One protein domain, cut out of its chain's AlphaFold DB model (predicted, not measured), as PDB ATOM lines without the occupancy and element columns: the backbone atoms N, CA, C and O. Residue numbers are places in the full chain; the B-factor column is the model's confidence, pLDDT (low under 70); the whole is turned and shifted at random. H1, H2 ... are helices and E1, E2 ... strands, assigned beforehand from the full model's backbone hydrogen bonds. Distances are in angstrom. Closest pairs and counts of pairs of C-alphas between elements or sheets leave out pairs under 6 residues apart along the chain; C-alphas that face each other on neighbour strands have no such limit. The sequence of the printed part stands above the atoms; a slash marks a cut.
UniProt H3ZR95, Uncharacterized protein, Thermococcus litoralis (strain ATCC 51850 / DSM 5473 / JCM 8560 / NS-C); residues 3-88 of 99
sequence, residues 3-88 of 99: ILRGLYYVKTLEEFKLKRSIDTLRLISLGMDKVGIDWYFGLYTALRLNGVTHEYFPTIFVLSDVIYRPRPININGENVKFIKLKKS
ATOM      1  N   ILE A   3     231.536 164.521 187.427       94.81
ATOM      2  CA  ILE A   3     230.436 163.561 187.218       94.81
ATOM      3  C   ILE A   3     230.679 162.803 185.909       94.81
ATOM      4  O   ILE A   3     230.842 161.588 185.884       94.81
ATOM      5  N   LEU A   4     230.791 163.546 184.805       93.75
ATOM      6  CA  LEU A   4     231.122 163.038 183.473       93.75
ATOM      7  C   LEU A   4     232.261 163.878 182.879       93.75
ATOM      8  O   LEU A   4     232.724 164.858 183.465       93.75
ATOM      9  N   ARG A   5     232.790 163.490 181.714       91.00
ATOM     10  CA  ARG A   5     233.732 164.360 180.990       91.00
ATOM     11  C   ARG A   5     232.995 165.647 180.605       91.00
ATOM     12  O   ARG A   5     231.972 165.558 179.943       91.00
ATOM     13  N   GLY A   6     233.521 166.798 181.021       93.44
ATOM     14  CA  GLY A   6     232.901 168.099 180.752       93.44
ATOM     15  C   GLY A   6     231.739 168.469 181.682       93.44
ATOM     16  O   GLY A   6     231.175 169.540 181.513       93.44
ATOM     17  N   LEU A   7     231.403 167.634 182.674       95.38
ATOM     18  CA  LEU A   7     230.320 167.902 183.622       95.38
ATOM     19  C   LEU A   7     230.808 167.757 185.061       95.38
ATOM     20  O   LEU A   7     231.271 166.689 185.481       95.38
ATOM     21  N   TYR A   8     230.674 168.840 185.821       96.00
ATOM     22  CA  TYR A   8     231.209 168.957 187.168       96.00
ATOM     23  C   TYR A   8     230.160 169.536 188.112       96.00
ATOM     24  O   TYR A   8     229.468 170.488 187.774       96.00
ATOM     25  N   TYR A   9     230.103 168.985 189.321       95.00
ATOM     26  CA  TYR A   9     229.401 169.588 190.445       95.00
ATOM     27  C   TYR A   9     230.331 170.555 191.177       95.00
ATOM     28  O   TYR A   9     231.437 170.165 191.578       95.00
ATOM     29  N   VAL A  10     229.893 171.796 191.363       93.69
ATOM     30  CA  VAL A  10     230.610 172.799 192.157       93.69
ATOM     31  C   VAL A  10     230.054 172.758 193.572       93.69
ATOM     32  O   VAL A  10     228.861 172.965 193.767       93.69
ATOM     33  N   LYS A  11     230.922 172.464 194.545       92.31
ATOM     34  CA  LYS A  11     230.541 172.464 195.958       92.31
ATOM     35  C   LYS A  11     230.238 173.888 196.420       92.31
ATOM     36  O   LYS A  11     230.947 174.827 196.052       92.31
ATOM     37  N   THR A  12     229.228 174.025 197.261       92.19
ATOM     38  CA  THR A  12     228.915 175.252 197.994       92.19
ATOM     39  C   THR A  12     229.988 175.557 199.042       92.19
ATOM     40  O   THR A  12     230.747 174.681 199.467       92.19
ATOM     41  N   LEU A  13     230.042 176.812 199.500       92.69
ATOM     42  CA  LEU A  13     230.955 177.219 200.576       92.69
ATOM     43  C   LEU A  13     230.741 176.402 201.858       92.69
ATOM     44  O   LEU A  13     231.704 176.095 202.560       92.69
ATOM     45  N   GLU A  14     229.497 176.042 202.156       91.62
ATOM     46  CA  GLU A  14     229.148 175.230 203.317       91.62
ATOM     47  C   GLU A  14     229.706 173.805 203.204       91.62
ATOM     48  O   GLU A  14     230.387 173.341 204.117       91.62
ATOM     49  N   GLU A  15     229.528 173.140 202.061       91.12
ATOM     50  CA  GLU A  15     230.104 171.810 201.812       91.12
ATOM     51  C   GLU A  15     231.634 171.804 201.916       91.12
ATOM     52  O   GLU A  15     232.225 170.854 202.438       91.12
ATOM     53  N   PHE A  16     232.290 172.874 201.451       89.56
ATOM     54  CA  PHE A  16     233.732 173.040 201.620       89.56
ATOM     55  C   PHE A  16     234.127 173.152 203.094       89.56
ATOM     56  O   PHE A  16     235.028 172.437 203.534       89.56
ATOM     57  N   LYS A  17     233.445 174.011 203.864       91.81
ATOM     58  CA  LYS A  17     233.727 174.222 205.293       91.81
ATOM     59  C   LYS A  17     233.491 172.960 206.117       91.81
ATOM     60  O   LYS A  17     234.328 172.597 206.937       91.81
ATOM     61  N   LEU A  18     232.374 172.277 205.876       91.75
ATOM     62  CA  LEU A  18     231.971 171.089 206.628       91.75
ATOM     63  C   LEU A  18     232.694 169.815 206.177       91.75
ATOM     64  O   LEU A  18     232.492 168.764 206.780       91.75
ATOM     65  N   LYS A  19     233.508 169.876 205.110       84.38
ATOM     66  CA  LYS A  19     234.131 168.710 204.456       84.38
ATOM     67  C   LYS A  19     233.122 167.603 204.116       84.38
ATOM     68  O   LYS A  19     233.487 166.434 204.011       84.38
ATOM     69  N   ARG A  20     231.856 167.970 203.914       82.19
ATOM     70  CA  ARG A  20     230.785 167.062 203.494       82.19
ATOM     71  C   ARG A  20     230.643 167.144 201.974       82.19
ATOM     72  O   ARG A  20     230.950 168.164 201.355       82.19
ATOM     73  N   SER A  21     230.257 166.047 201.343       80.69
ATOM     74  CA  SER A  21     229.736 166.063 199.977       80.69
ATOM     75  C   SER A  21     228.279 165.641 200.010       80.69
ATOM     76  O   SER A  21     227.871 164.881 200.889       80.69
ATOM     77  N   ILE A  22     227.496 166.137 199.053       90.88
ATOM     78  CA  ILE A  22     226.204 165.527 198.761       90.88
ATOM     79  C   ILE A  22     226.364 164.044 198.408       90.88
ATOM     80  O   ILE A  22     227.406 163.607 197.907       90.88
ATOM     81  N   ASP A  23     225.296 163.290 198.655       92.44
ATOM     82  CA  ASP A  23     225.188 161.885 198.284       92.44
ATOM     83  C   ASP A  23     225.449 161.664 196.780       92.44
ATOM     84  O   ASP A  23     225.077 162.479 195.925       92.44
ATOM     85  N   THR A  24     226.095 160.544 196.448       95.50
ATOM     86  CA  THR A  24     226.498 160.243 195.070       95.50
ATOM     87  C   THR A  24     225.304 160.044 194.142       95.50
ATOM     88  O   THR A  24     225.369 160.480 192.991       95.50
ATOM     89  N   LEU A  25     224.201 159.443 194.606       96.38
ATOM     90  CA  LEU A  25     222.999 159.306 193.782       96.38
ATOM     91  C   LEU A  25     222.434 160.683 193.456       96.38
ATOM     92  O   LEU A  25     222.156 160.959 192.294       96.38
ATOM     93  N   ARG A  26     222.355 161.585 194.444       96.00
ATOM     94  CA  ARG A  26     221.906 162.966 194.207       96.00
ATOM     95  C   ARG A  26     222.797 163.693 193.203       96.00
ATOM     96  O   ARG A  26     222.289 164.381 192.319       96.00
ATOM     97  N   LEU A  27     224.113 163.535 193.319       96.31
ATOM     98  CA  LEU A  27     225.078 164.140 192.405       96.31
ATOM     99  C   LEU A  27     224.927 163.602 190.973       96.31
ATOM    100  O   LEU A  27     224.960 164.388 190.027       96.31
ATOM    101  N   ILE A  28     224.699 162.294 190.805       97.19
ATOM    102  CA  ILE A  28     224.363 161.698 189.505       97.19
ATOM    103  C   ILE A  28     223.054 162.287 188.980       97.19
ATOM    104  O   ILE A  28     223.040 162.741 187.840       97.19
ATOM    105  N   SER A  29     221.996 162.352 189.795       96.69
ATOM    106  CA  SER A  29     220.699 162.891 189.371       96.69
ATOM    107  C   SER A  29     220.806 164.320 188.850       96.69
ATOM    108  O   SER A  29     220.334 164.598 187.755       96.69
ATOM    109  N   LEU A  30     221.492 165.205 189.582       96.38
ATOM    110  CA  LEU A  30     221.736 166.586 189.149       96.38
ATOM    111  C   LEU A  30     222.533 166.646 187.842       96.38
ATOM    112  O   LEU A  30     222.261 167.466 186.969       96.38
ATOM    113  N   GLY A  31     223.540 165.781 187.710       96.25
ATOM    114  CA  GLY A  31     224.340 165.715 186.497       96.25
ATOM    115  C   GLY A  31     223.519 165.272 185.291       96.25
ATOM    116  O   GLY A  31     223.602 165.882 184.231       96.25
ATOM    117  N   MET A  32     222.721 164.225 185.446       96.38
ATOM    118  CA  MET A  32     221.942 163.654 184.356       96.38
ATOM    119  C   MET A  32     220.759 164.543 183.955       96.38
ATOM    120  O   MET A  32     220.512 164.698 182.762       96.38
ATOM    121  N   ASP A  33     220.113 165.204 184.920       95.44
ATOM    122  CA  ASP A  33     219.121 166.258 184.674       95.44
ATOM    123  C   ASP A  33     219.721 167.398 183.835       95.44
ATOM    124  O   ASP A  33     219.181 167.787 182.803       95.44
ATOM    125  N   LYS A  34     220.940 167.842 184.177       96.69
ATOM    126  CA  LYS A  34     221.662 168.854 183.390       96.69
ATOM    127  C   LYS A  34     222.030 168.388 181.976       96.69
ATOM    128  O   LYS A  34     222.164 169.227 181.086       96.69
ATOM    129  N   VAL A  35     222.250 167.088 181.774       96.12
ATOM    130  CA  VAL A  35     222.552 166.506 180.454       96.12
ATOM    131  C   VAL A  35     221.295 166.412 179.582       96.12
ATOM    132  O   VAL A  35     221.424 166.513 178.365       96.12
ATOM    133  N   GLY A  36     220.106 166.264 180.176       95.38
ATOM    134  CA  GLY A  36     218.828 166.307 179.458       95.38
ATOM    135  C   GLY A  36     218.588 165.104 178.542       95.38
ATOM    136  O   GLY A  36     218.155 165.268 177.406       95.38
ATOM    137  N   ILE A  37     218.916 163.899 179.010       93.75
ATOM    138  CA  ILE A  37     218.695 162.636 178.282       93.75
ATOM    139  C   ILE A  37     217.802 161.698 179.086       93.75
ATOM    140  O   ILE A  37     217.650 161.889 180.287       93.75
ATOM    141  N   ASP A  38     217.292 160.642 178.456       94.12
ATOM    142  CA  ASP A  38     216.521 159.624 179.159       94.12
ATOM    143  C   ASP A  38     217.469 158.718 179.974       94.12
ATOM    144  O   ASP A  38     218.444 158.137 179.466       94.12
ATOM    145  N   TRP A  39     217.219 158.617 181.280       95.62
ATOM    146  CA  TRP A  39     218.027 157.817 182.200       95.62
ATOM    147  C   TRP A  39     217.227 157.385 183.434       95.62
ATOM    148  O   TRP A  39     216.238 158.014 183.799       95.62
ATOM    149  N   TYR A  40     217.670 156.317 184.096       95.56
ATOM    150  CA  TYR A  40     217.184 155.937 185.425       95.56
ATOM    151  C   TYR A  40     218.215 155.086 186.173       95.56
ATOM    152  O   TYR A  40     219.115 154.481 185.576       95.56
ATOM    153  N   PHE A  41     218.093 155.023 187.500       96.12
ATOM    154  CA  PHE A  41     218.843 154.054 188.298       96.12
ATOM    155  C   PHE A  41     218.319 152.648 188.030       96.12
ATOM    156  O   PHE A  41     217.121 152.400 188.115       96.12
ATOM    157  N   GLY A  42     219.227 151.739 187.688       94.62
ATOM    158  CA  GLY A  42     218.900 150.414 187.170       94.62
ATOM    159  C   GLY A  42     219.436 149.268 188.010       94.62
ATOM    160  O   GLY A  42     220.204 149.477 188.950       94.62
ATOM    161  N   LEU A  43     219.084 148.042 187.610       94.44
ATOM    162  CA  LEU A  43     219.621 146.796 188.172       94.44
ATOM    163  C   LEU A  43     219.571 146.811 189.711       94.44
ATOM    164  O   LEU A  43     218.577 147.227 190.304       94.44
ATOM    165  N   TYR A  44     220.656 146.411 190.368       95.25
ATOM    166  CA  TYR A  44     220.761 146.362 191.820       95.25
ATOM    167  C   TYR A  44     220.542 147.716 192.507       95.25
ATOM    168  O   TYR A  44     220.036 147.761 193.625       95.25
ATOM    169  N   THR A  45     220.858 148.835 191.843       96.19
ATOM    170  CA  THR A  45     220.559 150.165 192.389       96.19
ATOM    171  C   THR A  45     219.054 150.405 192.446       96.19
ATOM    172  O   THR A  45     218.566 150.874 193.468       96.19
ATOM    173  N   ALA A  46     218.309 150.024 191.403       94.50
ATOM    174  CA  ALA A  46     216.849 150.112 191.411       94.50
ATOM    175  C   ALA A  46     216.240 149.226 192.506       94.50
ATOM    176  O   ALA A  46     215.354 149.674 193.230       94.50
ATOM    177  N   LEU A  47     216.744 147.997 192.664       94.25
ATOM    178  CA  LEU A  47     216.279 147.084 193.711       94.25
ATOM    179  C   LEU A  47     216.496 147.678 195.109       94.25
ATOM    180  O   LEU A  47     215.575 147.713 195.924       94.25
ATOM    181  N   ARG A  48     217.694 148.220 195.365       94.31
ATOM    182  CA  ARG A  48     218.026 148.867 196.642       94.31
ATOM    183  C   ARG A  48     217.125 150.068 196.919       94.31
ATOM    184  O   ARG A  48     216.609 150.202 198.021       94.31
ATOM    185  N   LEU A  49     216.924 150.935 195.925       93.19
ATOM    186  CA  LEU A  49     216.108 152.146 196.075       93.19
ATOM    187  C   LEU A  49     214.618 151.856 196.276       93.19
ATOM    188  O   LEU A  49     213.924 152.668 196.878       93.19
ATOM    189  N   ASN A  50     214.138 150.700 195.817       92.88
ATOM    190  CA  ASN A  50     212.767 150.249 196.051       92.88
ATOM    191  C   ASN A  50     212.619 149.373 197.306       92.88
ATOM    192  O   ASN A  50     211.529 148.869 197.557       92.88
ATOM    193  N   GLY A  51     213.684 149.170 198.090       93.94
ATOM    194  CA  GLY A  51     213.630 148.375 199.321       93.94
ATOM    195  C   GLY A  51     213.377 146.879 199.100       93.94
ATOM    196  O   GLY A  51     212.983 146.188 200.030       93.94
ATOM    197  N   VAL A  52     213.601 146.369 197.885       94.81
ATOM    198  CA  VAL A  52     213.356 144.957 197.525       94.81
ATOM    199  C   VAL A  52     214.595 144.068 197.690       94.81
ATOM    200  O   VAL A  52     214.583 142.903 197.308       94.81
ATOM    201  N   THR A  53     215.682 144.602 198.250       94.06
ATOM    202  CA  THR A  53     216.875 143.831 198.618       94.06
ATOM    203  C   THR A  53     217.561 144.427 199.846       94.06
ATOM    204  O   THR A  53     217.568 145.645 200.032       94.06
ATOM    205  N   HIS A  54     218.166 143.559 200.658       90.69
ATOM    206  CA  HIS A  54     219.062 143.924 201.762       90.69
ATOM    207  C   HIS A  54     220.541 143.706 201.411       90.69
ATOM    208  O   HIS A  54     221.418 143.932 202.243       90.69
ATOM    209  N   GLU A  55     220.831 143.257 200.189       92.31
ATOM    210  CA  GLU A  55     222.195 143.021 199.734       92.31
ATOM    211  C   GLU A  55     222.926 144.336 199.443       92.31
ATOM    212  O   GLU A  55     222.363 145.311 198.931       92.31
ATOM    213  N   TYR A  56     224.223 144.344 199.748       88.19
ATOM    214  CA  TYR A  56     225.098 145.470 199.463       88.19
ATOM    215  C   TYR A  56     225.814 145.285 198.125       88.19
ATOM    216  O   TYR A  56     226.560 144.326 197.929       88.19
ATOM    217  N   PHE A  57     225.652 146.262 197.231       91.25
ATOM    218  CA  PHE A  57     226.347 146.311 195.947       91.25
ATOM    219  C   PHE A  57     227.260 147.542 195.893       91.25
ATOM    220  O   PHE A  57     226.752 148.664 195.955       91.25
ATOM    221  N   PRO A  58     228.583 147.377 195.702       93.12
ATOM    222  CA  PRO A  58     229.546 148.483 195.705       93.12
ATOM    223  C   PRO A  58     229.550 149.284 194.390       93.12
ATOM    224  O   PRO A  58     230.499 150.005 194.098       93.12
ATOM    225  N   THR A  59     228.560 149.078 193.519       97.31
ATOM    226  CA  THR A  59     228.460 149.743 192.217       97.31
ATOM    227  C   THR A  59     227.065 150.307 192.028       97.31
ATOM    228  O   THR A  59     226.065 149.600 192.141       97.31
ATOM    229  N   ILE A  60     227.017 151.589 191.684       98.06
ATOM    230  CA  ILE A  60     225.811 152.290 191.271       98.06
ATOM    231  C   ILE A  60     225.615 152.053 189.774       98.06
ATOM    232  O   ILE A  60     226.485 152.375 188.963       98.06
ATOM    233  N   PHE A  61     224.469 151.506 189.394       97.88
ATOM    234  CA  PHE A  61     224.109 151.245 188.009       97.88
ATOM    235  C   PHE A  61     223.165 152.324 187.492       97.88
ATOM    236  O   PHE A  61     222.099 152.576 188.058       97.88
ATOM    237  N   VAL A  62     223.556 152.935 186.377       97.69
ATOM    238  CA  VAL A  62     222.783 153.964 185.683       97.69
ATOM    239  C   VAL A  62     222.481 153.461 184.280       97.69
ATOM    240  O   VAL A  62     223.400 153.168 183.510       97.69
ATOM    241  N   LEU A  63     221.198 153.342 183.955       96.81
ATOM    242  CA  LEU A  63     220.729 152.997 182.619       96.81
ATOM    243  C   LEU A  63     220.431 154.288 181.859       96.81
ATOM    244  O   LEU A  63     219.871 155.227 182.417       96.81
ATOM    245  N   SER A  64     220.822 154.338 180.590       95.50
ATOM    246  CA  SER A  64     220.555 155.464 179.691       95.50
ATOM    247  C   SER A  64     220.308 154.955 178.274       95.50
ATOM    248  O   SER A  64     220.814 153.898 177.893       95.50
ATOM    249  N   ASP A  65     219.556 155.700 177.472       94.19
ATOM    250  CA  ASP A  65     219.396 155.426 176.042       94.19
ATOM    251  C   ASP A  65     220.546 156.002 175.186       94.19
ATOM    252  O   ASP A  65     220.719 155.613 174.028       94.19
ATOM    253  N   VAL A  66     221.390 156.873 175.758       94.38
ATOM    254  CA  VAL A  66     222.497 157.555 175.064       94.38
ATOM    255  C   VAL A  66     223.868 157.169 175.625       94.38
ATOM    256  O   VAL A  66     224.764 156.807 174.851       94.38
ATOM    257  N   ILE A  67     224.068 157.240 176.946       94.88
ATOM    258  CA  ILE A  67     225.405 157.145 177.555       94.88
ATOM    259  C   ILE A  67     225.845 155.690 177.735       94.88
ATOM    260  O   ILE A  67     225.217 154.907 178.438       94.88
ATOM    261  N   TYR A  68     227.017 155.366 177.185       94.50
ATOM    262  CA  TYR A  68     227.711 154.097 177.406       94.50
ATOM    263  C   TYR A  68     229.096 154.308 178.030       94.50
ATOM    264  O   TYR A  68     229.847 155.201 177.612       94.50
ATOM    265  N   ARG A  69     229.469 153.459 178.999       94.31
ATOM    266  CA  ARG A  69     230.849 153.344 179.499       94.31
ATOM    267  C   ARG A  69     231.268 151.872 179.622       94.31
ATOM    268  O   ARG A  69     230.620 151.112 180.347       94.31
ATOM    269  N   PRO A  70     232.381 151.451 178.989       93.19
ATOM    270  CA  PRO A  70     232.829 150.058 179.045       93.19
ATOM    271  C   PRO A  70     233.302 149.649 180.446       93.19
ATOM    272  O   PRO A  70     233.054 148.524 180.872       93.19
ATOM    273  N   ARG A  71     233.886 150.570 181.217       96.44
ATOM    274  CA  ARG A  71     234.302 150.346 182.610       96.44
ATOM    275  C   ARG A  71     233.522 151.261 183.561       96.44
ATOM    276  O   ARG A  71     233.095 152.331 183.114       96.44
ATOM    277  N   PRO A  72     233.318 150.862 184.830       97.19
ATOM    278  CA  PRO A  72     232.845 151.782 185.855       97.19
ATOM    279  C   PRO A  72     233.749 153.016 185.941       97.19
ATOM    280  O   PRO A  72     234.955 152.932 185.697       97.19
ATOM    281  N   ILE A  73     233.161 154.159 186.266       96.75
ATOM    282  CA  ILE A  73     233.879 155.400 186.555       96.75
ATOM    283  C   ILE A  73     233.693 155.747 188.026       96.75
ATOM    284  O   ILE A  73     232.657 155.429 188.602       96.75
ATOM    285  N   ASN A  74     234.681 156.401 188.631       96.50
ATOM    286  CA  ASN A  74     234.543 156.868 190.004       96.50
ATOM    287  C   ASN A  74     233.828 158.224 190.029       96.50
ATOM    288  O   ASN A  74     234.254 159.160 189.345       96.50
ATOM    289  N   ILE A  75     232.757 158.326 190.811       96.06
ATOM    290  CA  ILE A  75     232.041 159.574 191.066       96.06
ATOM    291  C   ILE A  75     231.877 159.705 192.576       96.06
ATOM    292  O   ILE A  75     231.248 158.859 193.201       96.06
ATOM    293  N   ASN A  76     232.430 160.776 193.156       93.88
ATOM    294  CA  ASN A  76     232.334 161.055 194.595       93.88
ATOM    295  C   ASN A  76     232.771 159.858 195.472       93.88
ATOM    296  O   ASN A  76     232.179 159.595 196.510       93.88
ATOM    297  N   GLY A  77     233.801 159.119 195.039       93.31
ATOM    298  CA  GLY A  77     234.329 157.958 195.758       93.31
ATOM    299  C   GLY A  77     233.668 156.625 195.400       93.31
ATOM    300  O   GLY A  77     234.279 155.590 195.631       93.31
ATOM    301  N   GLU A  78     232.512 156.628 194.737       95.88
ATOM    302  CA  GLU A  78     231.757 155.414 194.405       95.88
ATOM    303  C   GLU A  78     231.991 154.943 192.970       95.88
ATOM    304  O   GLU A  78     232.198 155.744 192.052       95.88
ATOM    305  N   ASN A  79     231.893 153.630 192.750       97.75
ATOM    306  CA  ASN A  79     231.913 153.067 191.403       97.75
ATOM    307  C   ASN A  79     230.553 153.247 190.730       97.75
ATOM    308  O   ASN A  79     229.533 152.777 191.229       97.75
ATOM    309  N   VAL A  80     230.542 153.870 189.555       98.19
ATOM    310  CA  VAL A  80     229.328 154.119 188.772       98.19
ATOM    311  C   VAL A  80     229.455 153.493 187.394       98.19
ATOM    312  O   VAL A  80     230.359 153.812 186.616       98.19
ATOM    313  N   LYS A  81     228.533 152.595 187.064       98.19
ATOM    314  CA  LYS A  81     228.490 151.873 185.795       98.19
ATOM    315  C   LYS A  81     227.320 152.371 184.953       98.19
ATOM    316  O   LYS A  81     226.161 152.123 185.268       98.19
ATOM    317  N   PHE A  82     227.654 153.029 183.845       97.69
ATOM    318  CA  PHE A  82     226.684 153.422 182.825       97.69
ATOM    319  C   PHE A  82     226.470 152.285 181.833       97.69
ATOM    320  O   PHE A  82     227.424 151.819 181.197       97.69
ATOM    321  N   ILE A  83     225.219 151.865 181.688       96.56
ATOM    322  CA  ILE A  83     224.788 150.845 180.738       96.56
ATOM    323  C   ILE A  83     223.837 151.506 179.750       96.56
ATOM    324  O   ILE A  83     222.848 152.128 180.135       96.56
ATOM    325  N   LYS A  84     224.146 151.349 178.465       96.19
ATOM    326  CA  LYS A  84     223.290 151.839 177.395       96.19
ATOM    327  C   LYS A  84     222.282 150.764 177.021       96.19
ATOM    328  O   LYS A  84     222.691 149.653 176.685       96.19
ATOM    329  N   LEU A  85     221.000 151.103 177.028       94.69
ATOM    330  CA  LEU A  85     219.953 150.260 176.456       94.69
ATOM    331  C   LEU A  85     219.521 150.807 175.096       94.69
ATOM    332  O   LEU A  85     219.645 151.998 174.810       94.69
ATOM    333  N   LYS A  86     219.001 149.925 174.240       92.25
ATOM    334  CA  LYS A  86     218.309 150.361 173.024       92.25
ATOM    335  C   LYS A  86     217.053 151.126 173.430       92.25
ATOM    336  O   LYS A  86     216.332 150.666 174.311       92.25
ATOM    337  N   LYS A  87     216.753 152.226 172.736       89.62
ATOM    338  CA  LYS A  87     215.575 153.062 173.019       89.62
ATOM    339  C   LYS A  87     214.262 152.265 173.001       89.62
ATOM    340  O   LYS A  87     213.412 152.486 173.846       89.62
ATOM    341  N   SER A  88     214.152 151.257 172.130       90.56
ATOM    342  CA  SER A  88     212.996 150.347 172.053       90.56
ATOM    343  C   SER A  88     212.784 149.455 173.286       90.56
ATOM    344  O   SER A  88     211.723 148.864 173.427       90.56
TER     345      SER A  88
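AT A GLANCE: This is residues 3 to 88 of the 99 residues of an uncharacterized protein of Thermococcus litoralis (strain ATCC 51850 / DSM 5473 / JCM 8560 / NS-C) (UniProt H3ZR95). A small, strongly twisted sheet of four strands has the longest helix, H2, over one face and the short helix H3 over the opposite face, beside E2. The short helix H1, residues 13 to 18, sticks out far from this body. The printed part has 86 residues, in the order H1 H2 E1 H3 E2 E3 E4; the sheet runs E1 E2 E4 E3 and is mixed. The class is mixed, helices and strands; the whole is compact, radius of gyration of the C-alphas 13.7 A, with spans of 44 by 33 by 21 A.

HOW THE PARTS SIT: In the sheet, E2, residues 59 to 64, and E4, residues 78 to 84, are parallel inner strands, with N 62 and O 81 2.9 A apart, within hydrogen-bond range. E1, residues 39 to 41, is an edge strand antiparallel to E2, with N 40 and O 63 at 3.0 A. E3, residues 73 to 75, is the other edge strand; it forms a hairpin with E4, with N 73 and O 80 at 2.8 A. H2, residues 24 to 35, is on the sheet at a height of 7.4 A, two layers, a helix on one face of a sheet; it is only just over E4, with 3 of its C-alphas, and slantwise to the strands, at 37 degrees to E4 on the local plane. Its closest C-alphas to E3 are Thr 24 and Ile 75, 6.9 A. H3, residues 43 to 49, is on the opposite face at a height of 6.1 A; its closest C-alphas to E2 are Thr 45 and Phe 61, 5.7 A. H1, residues 13 to 18, is not on the sheet and is apart from H2. In H1, H2 and H3 every O i to N i+4 pair is within hydrogen-bond range.

IN THESE COORDINATES: E4 is 19.3 A long, H2 16.4 A and E2 15.9 A. H1 begins at C-alpha 13 (230.955, 177.219, 200.576), and E4 ends at C-alpha 84 (223.290, 151.839, 177.395).

THE WHOLE: The farthest C-alphas, those of Lys 17 and Ser 88, are 45.9 A apart. The printed part has no cut, no link is long, and no printed residue is under 70 in pLDDT.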